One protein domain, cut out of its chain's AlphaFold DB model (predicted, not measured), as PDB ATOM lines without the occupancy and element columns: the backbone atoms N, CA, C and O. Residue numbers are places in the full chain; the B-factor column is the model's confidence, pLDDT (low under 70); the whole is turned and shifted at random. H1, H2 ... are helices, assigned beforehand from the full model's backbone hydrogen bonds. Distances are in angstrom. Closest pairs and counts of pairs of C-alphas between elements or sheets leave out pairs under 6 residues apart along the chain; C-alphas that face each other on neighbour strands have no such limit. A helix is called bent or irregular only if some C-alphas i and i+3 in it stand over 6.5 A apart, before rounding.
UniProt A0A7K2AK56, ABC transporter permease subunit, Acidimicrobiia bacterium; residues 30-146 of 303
ATOM      1  N   PHE A  30      19.154  36.096  63.409       62.34
ATOM      2  CA  PHE A  30      17.795  36.547  63.091       62.34
ATOM      3  C   PHE A  30      17.564  36.821  61.598       62.34
ATOM      4  O   PHE A  30      16.422  36.786  61.145       62.34
ATOM      5  N   ALA A  31      18.616  37.066  60.812       62.25
ATOM      6  CA  ALA A  31      18.513  37.260  59.365       62.25
ATOM      7  C   ALA A  31      18.443  35.937  58.585       62.25
ATOM      8  O   ALA A  31      17.985  35.934  57.444       62.25
ATOM      9  N   HIS A  32      18.866  34.815  59.179       65.06
ATOM     10  CA  HIS A  32      18.905  33.506  58.519       65.06
ATOM     11  C   HIS A  32      17.520  33.053  57.993       65.06
ATOM     12  O   HIS A  32      17.428  32.775  56.797       65.06
ATOM     13  N   PRO A  33      16.403  33.132  58.750       63.56
ATOM     14  CA  PRO A  33      15.079  32.780  58.218       63.56
ATOM     15  C   PRO A  33      14.599  33.699  57.083       63.56
ATOM     16  O   PRO A  33      13.925  33.244  56.160       63.56
ATOM     17  N   LEU A  34      14.963  34.990  57.126       65.38
ATOM     18  CA  LEU A  34      14.642  35.957  56.067       65.38
ATOM     19  C   LEU A  34      15.420  35.666  54.785       65.38
ATOM     20  O   LEU A  34      14.873  35.795  53.694       65.38
ATOM     21  N   ALA A  35      16.680  35.246  54.906       63.44
ATOM     22  CA  ALA A  35      17.466  34.831  53.757       63.44
ATOM     23  C   ALA A  35      16.832  33.604  53.085       63.44
ATOM     24  O   ALA A  35      16.726  33.568  51.863       63.44
ATOM     25  N   GLY A  36      16.301  32.652  53.857       65.19
ATOM     26  CA  GLY A  36      15.634  31.475  53.299       65.19
ATOM     27  C   GLY A  36      14.343  31.745  52.521       65.19
ATOM     28  O   GLY A  36      13.930  30.923  51.703       65.19
ATOM     29  N   ALA A  37      13.752  32.935  52.662       69.12
ATOM     30  CA  ALA A  37      12.643  33.372  51.819       69.12
ATOM     31  C   ALA A  37      13.035  33.545  50.341       69.12
ATOM     32  O   ALA A  37      12.146  33.707  49.517       69.12
ATOM     33  N   PHE A  38      14.321  33.502  49.980       71.44
ATOM     34  CA  PHE A  38      14.770  33.507  48.584       71.44
ATOM     35  C   PHE A  38      14.902  32.101  47.977       71.44
ATOM     36  O   PHE A  38      15.078  31.991  46.767       71.44
ATOM     37  N   GLY A  39      14.777  31.025  48.767       72.06
ATOM     38  CA  GLY A  39      14.953  29.645  48.287       72.06
ATOM     39  C   GLY A  39      13.993  29.264  47.158       72.06
ATOM     40  O   GLY A  39      14.427  28.731  46.141       72.06
ATOM     41  N   TRP A  40      12.720  29.657  47.264       78.75
ATOM     42  CA  TRP A  40      11.713  29.396  46.223       78.75
ATOM     43  C   TRP A  40      12.071  30.019  44.865       78.75
ATOM     44  O   TRP A  40      11.699  29.471  43.831       78.75
ATOM     45  N   LEU A  41      12.793  31.150  44.853       82.81
ATOM     46  CA  LEU A  41      13.243  31.785  43.615       82.81
ATOM     47  C   LEU A  41      14.293  30.910  42.936       82.81
ATOM     48  O   LEU A  41      14.210  30.682  41.734       82.81
ATOM     49  N   PHE A  42      15.263  30.407  43.701       80.56
ATOM     50  CA  PHE A  42      16.292  29.513  43.177       80.56
ATOM     51  C   PHE A  42      15.706  28.174  42.732       80.56
ATOM     52  O   PHE A  42      16.078  27.719  41.659       80.56
ATOM     53  N   MET A  43      14.724  27.628  43.458       81.25
ATOM     54  CA  MET A  43      13.964  26.447  43.034       81.25
ATOM     55  C   MET A  43      13.263  26.680  41.690       81.25
ATOM     56  O   MET A  43      13.370  25.870  40.771       81.25
ATOM     57  N   LEU A  44      12.570  27.815  41.540       84.06
ATOM     58  CA  LEU A  44      11.878  28.160  40.299       84.06
ATOM     59  C   LEU A  44      12.871  28.344  39.150       84.06
ATOM     60  O   LEU A  44      12.628  27.846  38.052       84.06
ATOM     61  N   LEU A  45      13.991  29.027  39.392       84.81
ATOM     62  CA  LEU A  45      15.046  29.219  38.399       84.81
ATOM     63  C   LEU A  45      15.704  27.889  38.011       84.81
ATOM     64  O   LEU A  45      15.876  27.647  36.821       84.81
ATOM     65  N   ALA A  46      16.026  27.024  38.975       81.88
ATOM     66  CA  ALA A  46      16.597  25.701  38.735       81.88
ATOM     67  C   ALA A  46      15.647  24.835  37.901       81.88
ATOM     68  O   ALA A  46      16.044  24.324  36.854       81.88
ATOM     69  N   ALA A  47      14.370  24.762  38.292       83.00
ATOM     70  CA  ALA A  47      13.339  24.047  37.545       83.00
ATOM     71  C   ALA A  47      13.137  24.630  36.137       83.00
ATOM     72  O   ALA A  47      12.981  23.884  35.173       83.00
ATOM     73  N   SER A  48      13.187  25.958  35.999       81.50
ATOM     74  CA  SER A  48      13.079  26.629  34.699       81.50
ATOM     75  C   SER A  48      14.270  26.316  33.799       81.50
ATOM     76  O   SER A  48      14.076  26.087  32.612       81.50
ATOM     77  N   VAL A  49      15.490  26.283  34.343       80.81
ATOM     78  CA  VAL A  49      16.702  25.927  33.590       80.81
ATOM     79  C   VAL A  49      16.685  24.450  33.199       80.81
ATOM     80  O   VAL A  49      16.969  24.142  32.044       80.81
ATOM     81  N   GLY A  50      16.286  23.557  34.108       76.56
ATOM     82  CA  GLY A  50      16.162  22.122  33.835       76.56
ATOM     83  C   GLY A  50      15.037  21.773  32.851       76.56
ATOM     84  O   GLY A  50      15.118  20.770  32.149       76.56
ATOM     85  N   ALA A  51      14.002  22.613  32.747       80.44
ATOM     86  CA  ALA A  51      12.919  22.443  31.778       80.44
ATOM     87  C   ALA A  51      13.308  22.842  30.345       80.44
ATOM     88  O   ALA A  51      12.589  22.500  29.405       80.44
ATOM     89  N   ILE A  52      14.413  23.573  30.155       77.38
ATOM     90  CA  ILE A  52      14.877  23.972  28.825       77.38
ATOM     91  C   ILE A  52      15.565  22.769  28.164       77.38
ATOM     92  O   ILE A  52      16.594  22.306  28.657       77.38
ATOM     93  N   PRO A  53      15.067  22.283  27.011       79.44
ATOM     94  CA  PRO A  53      15.737  21.222  26.274       79.44
ATOM     95  C   PRO A  53      17.172  21.618  25.910       79.44
ATOM     96  O   PRO A  53      17.407  22.721  25.411       79.44
ATOM     97  N   VAL A  54      18.120  20.691  26.077       73.44
ATOM     98  CA  VAL A  54      19.560  20.901  25.812       73.44
ATOM     99  C   VAL A  54      19.818  21.487  24.415       73.44
ATOM    100  O   VAL A  54      20.675  22.354  24.248       73.44
ATOM    101  N   PHE A  55      19.015  21.101  23.418       75.81
ATOM    102  CA  PHE A  55      19.099  21.629  22.052       75.81
ATOM    103  C   PHE A  55      18.910  23.157  21.965       75.81
ATOM    104  O   PHE A  55      19.558  23.813  21.154       75.81
ATOM    105  N   ILE A  56      18.076  23.763  22.819       78.62
ATOM    106  CA  ILE A  56      17.888  25.224  22.824       78.62
ATOM    107  C   ILE A  56      19.187  25.923  23.246       78.62
ATOM    108  O   ILE A  56      19.596  26.902  22.621       78.62
ATOM    109  N   PHE A  57      19.888  25.393  24.253       73.50
ATOM    110  CA  PHE A  57      21.193  25.913  24.667       73.50
ATOM    111  C   PHE A  57      22.275  25.697  23.602       73.50
ATOM    112  O   PHE A  57      23.099  26.590  23.399       73.50
ATOM    113  N   GLN A  58      22.243  24.571  22.880       74.88
ATOM    114  CA  GLN A  58      23.134  24.322  21.736       74.88
ATOM    115  C   GLN A  58      22.971  25.394  20.664       74.88
ATOM    116  O   GLN A  58      23.959  25.971  20.207       74.88
ATOM    117  N   VAL A  59      21.726  25.716  20.312       82.81
ATOM    118  CA  VAL A  59      21.426  26.763  19.335       82.81
ATOM    119  C   VAL A  59      21.876  28.131  19.848       82.81
ATOM    120  O   VAL A  59      22.541  28.858  19.112       82.81
ATOM    121  N   ILE A  60      21.591  28.483  21.106       83.25
ATOM    122  CA  ILE A  60      22.000  29.777  21.680       83.25
ATOM    123  C   ILE A  60      23.525  29.927  21.683       83.25
ATOM    124  O   ILE A  60      24.036  30.947  21.223       83.25
ATOM    125  N   LEU A  61      24.271  28.930  22.164       79.50
ATOM    126  CA  LEU A  61      25.735  29.000  22.214       79.50
ATOM    127  C   LEU A  61      26.363  29.004  20.816       79.50
ATOM    128  O   LEU A  61      27.326  29.738  20.585       79.50
ATOM    129  N   ALA A  62      25.792  28.260  19.867       84.50
ATOM    130  CA  ALA A  62      26.193  28.316  18.466       84.50
ATOM    131  C   ALA A  62      25.981  29.720  17.875       84.50
ATOM    132  O   ALA A  62      26.886  30.273  17.248       84.50
ATOM    133  N   LEU A  63      24.831  30.344  18.144       88.25
ATOM    134  CA  LEU A  63      24.549  31.719  17.726       88.25
ATOM    135  C   LEU A  63      25.496  32.726  18.386       88.25
ATOM    136  O   LEU A  63      25.952  33.650  17.717       88.25
ATOM    137  N   VAL A  64      25.837  32.544  19.663       88.81
ATOM    138  CA  VAL A  64      26.824  33.384  20.360       88.81
ATOM    139  C   VAL A  64      28.209  33.233  19.734       88.81
ATOM    140  O   VAL A  64      28.880  34.240  19.516       88.81
ATOM    141  N   SER A  65      28.635  32.013  19.397       86.75
ATOM    142  CA  SER A  65      29.918  31.764  18.727       86.75
ATOM    143  C   SER A  65      29.983  32.456  17.360       86.75
ATOM    144  O   SER A  65      30.926  33.204  17.079       86.75
ATOM    145  N   LEU A  66      28.923  32.323  16.557       90.75
ATOM    146  CA  LEU A  66      28.784  33.018  15.276       90.75
ATOM    147  C   LEU A  66      28.752  34.541  15.450       90.75
ATOM    148  O   LEU A  66      29.406  35.263  14.697       90.75
ATOM    149  N   TYR A  67      28.043  35.038  16.464       91.69
ATOM    150  CA  TYR A  67      27.966  36.463  16.774       91.69
ATOM    151  C   TYR A  67      29.321  37.034  17.196       91.69
ATOM    152  O   TYR A  67      29.677  38.129  16.766       91.69
ATOM    153  N   LEU A  68      30.097  36.318  18.015       91.25
ATOM    154  CA  LEU A  68      31.439  36.741  18.415       91.25
ATOM    155  C   LEU A  68      32.391  36.768  17.216       91.25
ATOM    156  O   LEU A  68      33.121  37.749  17.060       91.25
ATOM    157  N   GLY A  69      32.331  35.752  16.347       88.06
ATOM    158  CA  GLY A  69      33.077  35.723  15.087       88.06
ATOM    159  C   GLY A  69      32.716  36.906  14.185       88.06
ATOM    160  O   GLY A  69      33.592  37.669  13.775       88.06
ATOM    161  N   TRP A  70      31.419  37.137  13.963       92.88
ATOM    162  CA  TRP A  70      30.920  38.278  13.192       92.88
ATOM    163  C   TRP A  70      31.337  39.622  13.799       92.88
ATOM    164  O   TRP A  70      31.872  40.480  13.098       92.88
ATOM    165  N   ARG A  71      31.149  39.809  15.109       93.69
ATOM    166  CA  ARG A  71      31.481  41.052  15.818       93.69
ATOM    167  C   ARG A  71      32.977  41.350  15.767       93.69
ATOM    168  O   ARG A  71      33.354  42.519  15.668       93.69
ATOM    169  N   TRP A  72      33.823  40.324  15.856       92.19
ATOM    170  CA  TRP A  72      35.268  40.482  15.722       92.19
ATOM    171  C   TRP A  72      35.639  40.936  14.308       92.19
ATOM    172  O   TRP A  72      36.325  41.948  14.171       92.19
ATOM    173  N   ILE A  73      35.112  40.268  13.273       88.69
ATOM    174  CA  ILE A  73      35.337  40.636  11.863       88.69
ATOM    175  C   ILE A  73      34.851  42.065  11.589       88.69
ATOM    176  O   ILE A  73      35.566  42.857  10.977       88.69
ATOM    177  N   HIS A  74      33.668  42.428  12.091       88.06
ATOM    178  CA  HIS A  74      33.100  43.764  11.925       88.06
ATOM    179  C   HIS A  74      34.004  44.842  12.531       88.06
ATOM    180  O   HIS A  74      34.393  45.781  11.839       88.06
ATOM    181  N   ARG A  75      34.416  44.672  13.794       86.69
ATOM    182  CA  ARG A  75      35.340  45.606  14.454       86.69
ATOM    183  C   ARG A  75      36.700  45.673  13.767       86.69
ATOM    184  O   ARG A  75      37.311  46.738  13.719       86.69
ATOM    185  N   PHE A  76      37.182  44.545  13.259       84.88
ATOM    186  CA  PHE A  76      38.448  44.481  12.542       84.88
ATOM    187  C   PHE A  76      38.382  45.295  11.243       84.88
ATOM    188  O   PHE A  76      39.249  46.136  11.001       84.88
ATOM    189  N   LEU A  77      37.306  45.141  10.467       83.38
ATOM    190  CA  LEU A  77      37.065  45.931   9.257       83.38
ATOM    191  C   LEU A  77      36.895  47.423   9.565       83.38
ATOM    192  O   LEU A  77      37.479  48.256   8.874       83.38
ATOM    193  N   GLU A  78      36.145  47.771  10.611       83.75
ATOM    194  CA  GLU A  78      35.980  49.160  11.060       83.75
ATOM    195  C   GLU A  78      37.316  49.809  11.431       83.75
ATOM    196  O   GLU A  78      37.551  50.958  11.072       83.75
ATOM    197  N   SER A  79      38.226  49.065  12.068       81.50
ATOM    198  CA  SER A  79      39.552  49.576  12.444       81.50
ATOM    199  C   SER A  79      40.460  49.889  11.245       81.50
ATOM    200  O   SER A  79      41.409  50.663  11.369       81.50
ATOM    201  N   ARG A  80      40.172  49.295  10.079       73.94
ATOM    202  CA  ARG A  80      40.939  49.446   8.832       73.94
ATOM    203  C   ARG A  80      40.293  50.406   7.826       73.94
ATOM    204  O   ARG A  80      40.891  50.676   6.785       73.94
ATOM    205  N   ARG A  81      39.098  50.937   8.105       70.50
ATOM    206  CA  ARG A  81      38.455  51.953   7.257       70.50
ATOM    207  C   ARG A  81      39.092  53.323   7.513       70.50
ATOM    208  O   ARG A  81      38.971  53.872   8.602       70.50
ATOM    209  N   SER A  82      39.757  53.888   6.506       63.91
ATOM    210  CA  SER A  82      40.181  55.296   6.512       63.91
ATOM    211  C   SER A  82      39.025  56.210   6.052       63.91
ATOM    212  O   SER A  82      38.104  55.724   5.386       63.91
ATOM    213  N   PRO A  83      39.051  57.530   6.345       64.44
ATOM    214  CA  PRO A  83      37.979  58.469   5.975       64.44
ATOM    215  C   PRO A  83      37.644  58.526   4.472       64.44
ATOM    216  O   PRO A  83      36.587  59.024   4.104       64.44
ATOM    217  N   ALA A  84      38.521  58.003   3.605       61.41
ATOM    218  CA  ALA A  84      38.353  57.952   2.151       61.41
ATOM    219  C   ALA A  84      37.683  56.657   1.628       61.41
ATOM    220  O   ALA A  84      37.584  56.457   0.421       61.41
ATOM    221  N   GLY A  85      37.214  55.764   2.507       57.50
ATOM    222  CA  GLY A  85      36.247  54.712   2.158       57.50
ATOM    223  C   GLY A  85      36.773  53.457   1.446       57.50
ATOM    224  O   GLY A  85      36.022  52.491   1.333       57.50
ATOM    225  N   LEU A  86      38.040  53.398   1.023       58.75
ATOM    226  CA  LEU A  86      38.615  52.215   0.364       58.75
ATOM    227  C   LEU A  86      39.740  51.597   1.204       58.75
ATOM    228  O   LEU A  86      40.880  52.058   1.197       58.75
ATOM    229  N   ALA A  87      39.409  50.532   1.935       64.69
ATOM    230  CA  ALA A  87      40.382  49.713   2.651       64.69
ATOM    231  C   ALA A  87      41.088  48.765   1.667       64.69
ATOM    232  O   ALA A  87      40.456  47.872   1.101       64.69
ATOM    233  N   LYS A  88      42.401  48.933   1.469       70.25
ATOM    234  CA  LYS A  88      43.230  47.935   0.779       70.25
ATOM    235  C   LYS A  88      43.605  46.852   1.793       70.25
ATOM    236  O   LYS A  88      44.517  47.044   2.589       70.25
ATOM    237  N   LEU A  89      42.843  45.762   1.803       79.69
ATOM    238  CA  LEU A  89      43.105  44.590   2.641       79.69
ATOM    239  C   LEU A  89      44.347  43.853   2.121       79.69
ATOM    240  O   LEU A  89      44.467  43.624   0.916       79.69
ATOM    241  N   THR A  90      45.262  43.509   3.024       82.75
ATOM    242  CA  THR A  90      46.447  42.689   2.712       82.75
ATOM    243  C   THR A  90      46.080  41.207   2.826       82.75
ATOM    244  O   THR A  90      45.144  40.867   3.547       82.75
ATOM    245  N   ASP A  91      46.815  40.307   2.171       84.00
ATOM    246  CA  ASP A  91      46.574  38.853   2.247       84.00
ATOM    247  C   ASP A  91      46.515  38.324   3.699       84.00
ATOM    248  O   ASP A  91      45.685  37.474   4.020       84.00
ATOM    249  N   ASP A  92      47.309  38.899   4.613       84.00
ATOM    250  CA  ASP A  92      47.262  38.588   6.055       84.00
ATOM    251  C   ASP A  92      45.933  39.009   6.723       84.00
ATOM    252  O   ASP A  92      45.412  38.311   7.594       84.00
ATOM    253  N   ASP A  93      45.328  40.121   6.293       83.94
ATOM    254  CA  ASP A  93      44.035  40.574   6.820       83.94
ATOM    255  C   ASP A  93      42.901  39.628   6.367       83.94
ATOM    256  O   ASP A  93      42.012  39.299   7.160       83.94
ATOM    257  N   TYR A  94      42.952  39.132   5.122       82.12
ATOM    258  CA  TYR A  94      42.014  38.120   4.615       82.12
ATOM    259  C   TYR A  94      42.144  36.794   5.362       82.12
ATOM    260  O   TYR A  94      41.128  36.214   5.757       82.12
ATOM    261  N   PHE A  95      43.374  36.342   5.620       86.88
ATOM    262  CA  PHE A  95      43.624  35.114   6.373       86.88
ATOM    263  C   PHE A  95      42.998  35.165   7.773       86.88
ATOM    264  O   PHE A  95      42.290  34.239   8.172       86.88
ATOM    265  N   ARG A  96      43.179  36.269   8.506       85.06
ATOM    266  CA  ARG A  96      42.625  36.434   9.862       85.06
ATOM    267  C   ARG A  96      41.096  36.462   9.885       85.06
ATOM    268  O   ARG A  96      40.496  35.913  10.807       85.06
ATOM    269  N   MET A  97      40.462  37.073   8.883       87.19
ATOM    270  CA  MET A  97      38.998  37.074   8.765       87.19
ATOM    271  C   MET A  97      38.448  35.683   8.448       87.19
ATOM    272  O   MET A  97      37.469  35.265   9.066       87.19
ATOM    273  N   ILE A  98      39.093  34.950   7.535       86.50
ATOM    274  CA  ILE A  98      38.723  33.565   7.218       86.50
ATOM    275  C   ILE A  98      38.895  32.684   8.457       86.50
ATOM    276  O   ILE A  98      37.977  31.949   8.807       86.50
ATOM    277  N   LEU A  99      40.017  32.806   9.170       87.88
ATOM    278  CA  LEU A  99      40.272  32.058  10.399       87.88
ATOM    279  C   LEU A  99      39.214  32.353  11.473       87.88
ATOM    280  O   LEU A  99      38.677  31.424  12.066       87.88
ATOM    281  N   ALA A 100      38.860  33.621  11.693       86.75
ATOM    282  CA  ALA A 100      37.803  34.000  12.633       86.75
ATOM    283  C   ALA A 100      36.423  33.449  12.225       86.75
ATOM    284  O   ALA A 100      35.667  32.992  13.084       86.75
ATOM    285  N   GLY A 101      36.106  33.443  10.926       87.12
ATOM    286  CA  GLY A 101      34.882  32.840  10.396       87.12
ATOM    287  C   GLY A 101      34.848  31.320  10.575       87.12
ATOM    288  O   GLY A 101      33.850  30.783  11.049       87.12
ATOM    289  N   VAL A 102      35.953  30.632  10.275       88.38
ATOM    290  CA  VAL A 102      36.103  29.177  10.449       88.38
ATOM    291  C   VAL A 102      36.076  28.790  11.926       88.38
ATOM    292  O   VAL A 102      35.445  27.799  12.271       88.38
ATOM    293  N   LEU A 103      36.689  29.570  12.815       85.50
ATOM    294  CA  LEU A 103      36.631  29.335  14.259       85.50
ATOM    295  C   LEU A 103      35.227  29.579  14.827       85.50
ATOM    296  O   LEU A 103      34.787  28.813  15.677       85.50
ATOM    297  N   GLY A 104      34.506  30.600  14.350       86.50
ATOM    298  CA  GLY A 104      33.120  30.852  14.759       86.50
ATOM    299  C   GLY A 104      32.151  29.775  14.261       86.50
ATOM    300  O   GLY A 104      31.362  29.237  15.035       86.50
ATOM    301  N   ALA A 105      32.235  29.404  12.981       86.19
ATOM    302  CA  ALA A 105      31.403  28.353  12.396       86.19
ATOM    303  C   ALA A 105      31.778  26.954  12.913       86.19
ATOM    304  O   ALA A 105      30.903  26.156  13.241       86.19
ATOM    305  N   GLY A 106      33.074  26.672  13.040       85.06
ATOM    306  CA  GLY A 106      33.594  25.437  13.619       85.06
ATOM    307  C   GLY A 106      33.241  25.315  15.096       85.06
ATOM    308  O   GLY A 106      32.783  24.262  15.519       85.06
ATOM    309  N   GLY A 107      33.352  26.400  15.867       82.44
ATOM    310  CA  GLY A 107      32.899  26.457  17.255       82.44
ATOM    311  C   GLY A 107      31.402  26.173  17.387       82.44
ATOM    312  O   GLY A 107      31.010  25.357  18.215       82.44
ATOM    313  N   ALA A 108      30.570  26.768  16.529       83.25
ATOM    314  CA  ALA A 108      29.137  26.482  16.478       83.25
ATOM    315  C   ALA A 108      28.832  25.009  16.139       83.25
ATOM    316  O   ALA A 108      28.007  24.387  16.807       83.25
ATOM    317  N   ALA A 109      29.526  24.430  15.154       82.00
ATOM    318  CA  ALA A 109      29.366  23.026  14.779       82.00
ATOM    319  C   ALA A 109      29.803  22.072  15.902       82.00
ATOM    320  O   ALA A 109      29.085  21.132  16.223       82.00
ATOM    321  N   VAL A 110      30.942  22.339  16.545       80.06
ATOM    322  CA  VAL A 110      31.451  21.581  17.701       80.06
ATOM    323  C   VAL A 110      30.444  21.617  18.853       80.06
ATOM    324  O   VAL A 110      30.135  20.575  19.422       80.06
ATOM    325  N   LEU A 111      29.878  22.786  19.161       78.00
ATOM    326  CA  LEU A 111      28.884  22.946  20.228       78.00
ATOM    327  C   LEU A 111      27.541  22.264  19.920       78.00
ATOM    328  O   LEU A 111      26.851  21.864  20.857       78.00
ATOM    329  N   MET A 112      27.179  22.116  18.639       74.94
ATOM    330  CA  MET A 112      25.989  21.370  18.206       74.94
ATOM    331  C   MET A 112      26.213  19.852  18.137       74.94
ATOM    332  O   MET A 112      25.284  19.092  18.392       74.94
ATOM    333  N   LEU A 113      27.419  19.403  17.777       71.94
ATOM    334  CA  LEU A 113      27.720  17.987  17.525       71.94
ATOM    335  C   LEU A 113      28.249  17.235  18.752       71.94
ATOM    336  O   LEU A 113      28.222  16.008  18.752       71.94
ATOM    337  N   LEU A 114      28.737  17.937  19.779       73.31
ATOM    338  CA  LEU A 114      29.243  17.332  21.014       73.31
ATOM    339  C   LEU A 114      28.293  17.631  22.186       73.31
ATOM    340  O   LEU A 114      28.423  18.686  22.814       73.31
ATOM    341  N   PRO A 115      27.388  16.693  22.537       65.62
ATOM    342  CA  PRO A 115      26.470  16.834  23.670       65.62
ATOM    343  C   PRO A 115      27.199  17.145  24.981       65.62
ATOM    344  O   PRO A 115      26.789  18.033  25.720       65.62
ATOM    345  N   ALA A 116      28.361  16.520  25.205       62.25
ATOM    346  CA  ALA A 116      29.187  16.737  26.391       62.25
ATOM    347  C   ALA A 116      29.637  18.201  26.571       62.25
ATOM    348  O   ALA A 116      29.767  18.669  27.699       62.25
ATOM    349  N   ALA A 117      29.858  18.952  25.484       57.25
ATOM    350  CA  ALA A 117      30.267  20.355  25.568       57.25
ATOM    351  C   ALA A 117      29.105  21.275  25.983       57.25
ATOM    352  O   ALA A 117      29.336  22.322  26.591       57.25
ATOM    353  N   THR A 118      27.863  20.889  25.672       60.00
ATOM    354  CA  THR A 118      26.660  21.656  26.023       60.00
ATOM    355  C   THR A 118      26.018  21.228  27.335       60.00
ATOM    356  O   THR A 118      25.455  22.076  28.027       60.00
ATOM    357  N   GLU A 119      26.174  19.964  27.721       63.88
ATOM    358  CA  GLU A 119      25.770  19.446  29.029       63.88
ATOM    359  C   GLU A 119      26.480  20.175  30.173       63.88
ATOM    360  O   GLU A 119      25.867  20.444  31.200       63.88
ATOM    361  N   VAL A 120      27.735  20.603  29.986       61.62
ATOM    362  CA  VAL A 120      28.432  21.453  30.966       61.62
ATOM    363  C   VAL A 120      27.656  22.749  31.229       61.62
ATOM    364  O   VAL A 120      27.581  23.185  32.370       61.62
ATOM    365  N   GLY A 121      27.036  23.365  30.220       61.91
ATOM    366  CA  GLY A 121      26.335  24.643  30.383       61.91
ATOM    367  C   GLY A 121      25.051  24.531  31.206       61.91
ATOM    368  O   GLY A 121      24.859  25.293  32.156       61.91
ATOM    369  N   THR A 122      24.188  23.573  30.860       64.31
ATOM    370  CA  THR A 122      22.922  23.337  31.570       64.31
ATOM    371  C   THR A 122      23.170  22.765  32.953       64.31
ATOM    372  O   THR A 122      22.634  23.284  33.926       64.31
ATOM    373  N   ASN A 123      24.050  21.767  33.055       70.38
ATOM    374  CA  ASN A 123      24.292  21.071  34.309       70.38
ATOM    375  C   ASN A 123      25.015  21.981  35.301       70.38
ATOM    376  O   ASN A 123      24.613  22.046  36.452       70.38
ATOM    377  N   VAL A 124      26.026  22.753  34.881       69.31
ATOM    378  CA  VAL A 124      26.707  23.678  35.805       69.31
ATOM    379  C   VAL A 124      25.746  24.743  36.315       69.31
ATOM    380  O   VAL A 124      25.713  24.977  37.518       69.31
ATOM    381  N   LEU A 125      24.957  25.378  35.440       70.88
ATOM    382  CA  LEU A 125      24.029  26.425  35.873       70.88
ATOM    383  C   LEU A 125      22.925  25.859  36.772       70.88
ATOM    384  O   LEU A 125      22.631  26.448  37.811       70.88
ATOM    385  N   GLN A 126      22.348  24.717  36.400       74.69
ATOM    386  CA  GLN A 126      21.323  24.045  37.187       74.69
ATOM    387  C   GLN A 126      21.867  23.602  38.548       74.69
ATOM    388  O   GLN A 126      21.290  23.978  39.562       74.69
ATOM    389  N   TYR A 127      23.015  22.922  38.602       73.62
ATOM    390  CA  TYR A 127      23.636  22.513  39.866       73.62
ATOM    391  C   TYR A 127      23.981  23.703  40.764       73.62
ATOM    392  O   TYR A 127      23.879  23.602  41.982       73.62
ATOM    393  N   LEU A 128      24.374  24.844  40.190       72.50
ATOM    394  CA  LEU A 128      24.650  26.058  40.961       72.50
ATOM    395  C   LEU A 128      23.355  26.632  41.558       72.50
ATOM    396  O   LEU A 128      23.336  27.022  42.725       72.50
ATOM    397  N   LEU A 129      22.263  26.642  40.789       78.44
ATOM    398  CA  LEU A 129      20.953  27.100  41.254       78.44
ATOM    399  C   LEU A 129      20.345  26.151  42.295       78.44
ATOM    400  O   LEU A 129      19.863  26.636  43.315       78.44
ATOM    401  N   GLU A 130      20.437  24.837  42.097       74.06
ATOM    402  CA  GLU A 130      20.016  23.811  43.064       74.06
ATOM    403  C   GLU A 130      20.854  23.881  44.347       74.06
ATOM    404  O   GLU A 130      20.324  23.808  45.454       74.06
ATOM    405  N   PHE A 131      22.167  24.095  44.232       68.75
ATOM    406  CA  PHE A 131      23.020  24.344  45.392       68.75
ATOM    407  C   PHE A 131      22.559  25.588  46.159       68.75
ATOM    408  O   PHE A 131      22.445  25.553  47.386       68.75
ATOM    409  N   CYS A 132      22.279  26.691  45.457       70.81
ATOM    410  CA  CYS A 132      21.747  27.899  46.080       70.81
ATOM    411  C   CYS A 132      20.402  27.625  46.759       70.81
ATOM    412  O   CYS A 132      20.249  27.978  47.925       70.81
ATOM    413  N   GLU A 133      19.468  26.961  46.081       76.56
ATOM    414  CA  GLU A 133      18.180  26.543  46.638       76.56
ATOM    415  C   GLU A 133      18.366  25.756  47.938       76.56
ATOM    416  O   GLU A 133      17.845  26.174  48.968       76.56
ATOM    417  N   GLN A 134      19.164  24.687  47.931       67.88
ATOM    418  CA  GLN A 134      19.421  23.863  49.117       67.88
ATOM    419  C   GLN A 134      20.001  24.685  50.272       67.88
ATOM    420  O   GLN A 134      19.636  24.495  51.437       67.88
ATOM    421  N   LYS A 135      20.903  25.628  49.968       66.38
ATOM    422  CA  LYS A 135      21.454  26.534  50.980       66.38
ATOM    423  C   LYS A 135      20.382  27.465  51.531       66.38
ATOM    424  O   LYS A 135      20.285  27.583  52.748       66.38
ATOM    425  N   PHE A 136      19.575  28.095  50.687       68.69
ATOM    426  CA  PHE A 136      18.520  29.010  51.116       68.69
ATOM    427  C   PHE A 136      17.374  28.290  51.846       68.69
ATOM    428  O   PHE A 136      16.893  28.789  52.861       68.69
ATOM    429  N   GLU A 137      16.983  27.092  51.432       67.62
ATOM    430  CA  GLU A 137      15.963  26.307  52.132       67.62
ATOM    431  C   GLU A 137      16.458  25.852  53.515       67.62
ATOM    432  O   GLU A 137      15.699  25.863  54.489       67.62
ATOM    433  N   PHE A 138      17.759  25.575  53.665       61.22
ATOM    434  CA  PHE A 138      18.367  25.434  54.989       61.22
ATOM    435  C   PHE A 138      18.352  26.748  55.781       61.22
ATOM    436  O   PHE A 138      18.088  26.723  56.980       61.22
ATOM    437  N   LEU A 139      18.585  27.901  55.141       63.06
ATOM    438  CA  LEU A 139      18.451  29.197  55.816       63.06
ATOM    439  C   LEU A 139      17.035  29.377  56.421       63.06
ATOM    440  O   LEU A 139      16.872  29.960  57.495       63.06
ATOM    441  N   ARG A 140      16.013  28.807  55.771       64.38
ATOM    442  CA  ARG A 140      14.611  28.828  56.213       64.38
ATOM    443  C   ARG A 140      14.288  27.821  57.323       64.38
ATOM    444  O   ARG A 140      13.591  28.171  58.271       64.38
ATOM    445  N   SER A 141      14.721  26.572  57.161       62.88
ATOM    446  CA  SER A 141      14.275  25.419  57.966       62.88
ATOM    447  C   SER A 141      15.290  24.961  59.019       62.88
ATOM    448  O   SER A 141      14.934  24.283  59.983       62.88
ATOM    449  N   GLY A 142      16.555  25.329  58.844       57.59
ATOM    450  CA  GLY A 142      17.667  24.909  59.676       57.59
ATOM    451  C   GLY A 142      17.817  25.742  60.940       57.59
ATOM    452  O   GLY A 142      17.856  26.972  60.891       57.59
ATOM    453  N   ALA A 143      17.986  25.072  62.081       55.09
ATOM    454  CA  ALA A 143      18.459  25.732  63.290       55.09
ATOM    455  C   ALA A 143      19.932  26.159  63.096       55.09
ATOM    456  O   ALA A 143      20.749  25.327  62.696       55.09
ATOM    457  N   PRO A 144      20.308  27.418  63.402       52.59
ATOM    458  CA  PRO A 144      21.684  27.911  63.243       52.59
ATOM    459  C   PRO A 144      22.708  27.159  64.112       52.59
ATOM    460  O   PRO A 144      23.890  27.123  63.785       52.59
ATOM    461  N   LEU A 145      22.251  26.520  65.193       50.34
ATOM    462  CA  LEU A 145      22.995  25.548  65.990       50.34
ATOM    463  C   LEU A 145      22.092  24.336  66.238       50.34
ATOM    464  O   LEU A 145      21.200  24.384  67.082       50.34
ATOM    465  N   ALA A 146      22.329  23.247  65.512       49.94
ATOM    466  CA  ALA A 146      21.750  21.948  65.824       49.94
ATOM    467  C   ALA A 146      22.802  21.116  66.567       49.94
ATOM    468  O   ALA A 146      23.760  20.629  65.969       49.94
TER     469      ALA A 146
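This is residues 30 to 146 of the 303 residues of the protein "ABC transporter permease subunit" of Acidimicrobiia bacterium (UniProt A0A7K2AK56). The two longest helices, H3 and H5, lie in the two arms of a long, wide V, each arm a pair of helices side by side: H3 with H4 in one, and H2 with H5 in the other, where short H1 sits by the far end of H5. The chain runs out along H1, H2 and H3, turns at the tip of one arm through residues 81 to 90, and folds back along H4 and H5, passing the corner of the V on both runs. The 117 printed residues have five named helices, in the order H1, H2, H3, H4, H5, and no named strand; the class is all helix. The whole is extended, with a radius of gyration of the C-alphas of 22.8 A and spans of 72 by 34 by 20 A.

H3, residues 54 to 80, is 39.5 A long, from C-alpha 54 at (19.560, 20.901, 25.812) to C-alpha 80 at (40.939, 49.446, 8.832). H4, residues 91 to 113, is 32.0 A long. H5, residues 115 to 141, is 37.4 A long, ends at C-alpha 141 at (14.275, 25.419, 57.966), and has a kink of 26 degrees near residue 122. H2, residues 39 to 50, is 16.3 A long. H1, residues 30 to 36, is 11.2 A long and begins at C-alpha 30 at (17.795, 36.547, 63.091); it is only just irregular, with C-alphas 30 and 33 6.7 A apart.

H5 is the hub, touching the four other helices. H2 touches H5 at a shallow tilt of 16 degrees, opposite ways, the closest C-alphas being those of Gly 39 and Phe 136, 4.6 A apart. H1 touches residues 135 to 141 of H5 alone, closest at the C-alphas of Gly 36 and Arg 140, 4.1 A, at 36 degrees, only just a steep tilt. Residues 54 to 58 of H3 alone touch residues 118 to 122 of H5, closest at the C-alphas of Gln 58 and Thr 118, 6.2 A, at a steep tilt of 69 degrees, only just short of about perpendicular. H3 and H4 form a helical hairpin at a shallow tilt of 8 degrees, with the C-alphas of Ala 62 and Ala 108 closest, 4.0 A. H4 and H5 only just touch, and only at the corner by their link, with 3 pairs of C-alphas within 8 A, the closest those of Leu 111 and Ala 117, 6.1 A. The helix packing is part aligned, at shallow tilts, and part crossed. H2 and H4 are apart, as are H2 and H3. In H2, H3 and H4 every O i to N i+4 pair is within hydrogen-bond range; in H1 it is 2 of 3 and in H5 21 of 23.

The outline is a rod, and the two C-alphas farthest apart, those of Ala 84 and Ala 146, are 75.0 A apart. The first and last printed C-alphas are 15.4 A apart. The printed part has no cut. The link from H3 to H4, 10 residues, is short, and the other three are tight. The mean pLDDT of the printed part is 75.5; residues 30 to 37, 82 to 87, 115 to 122, 124, 131 and 134 to 146 are under 70.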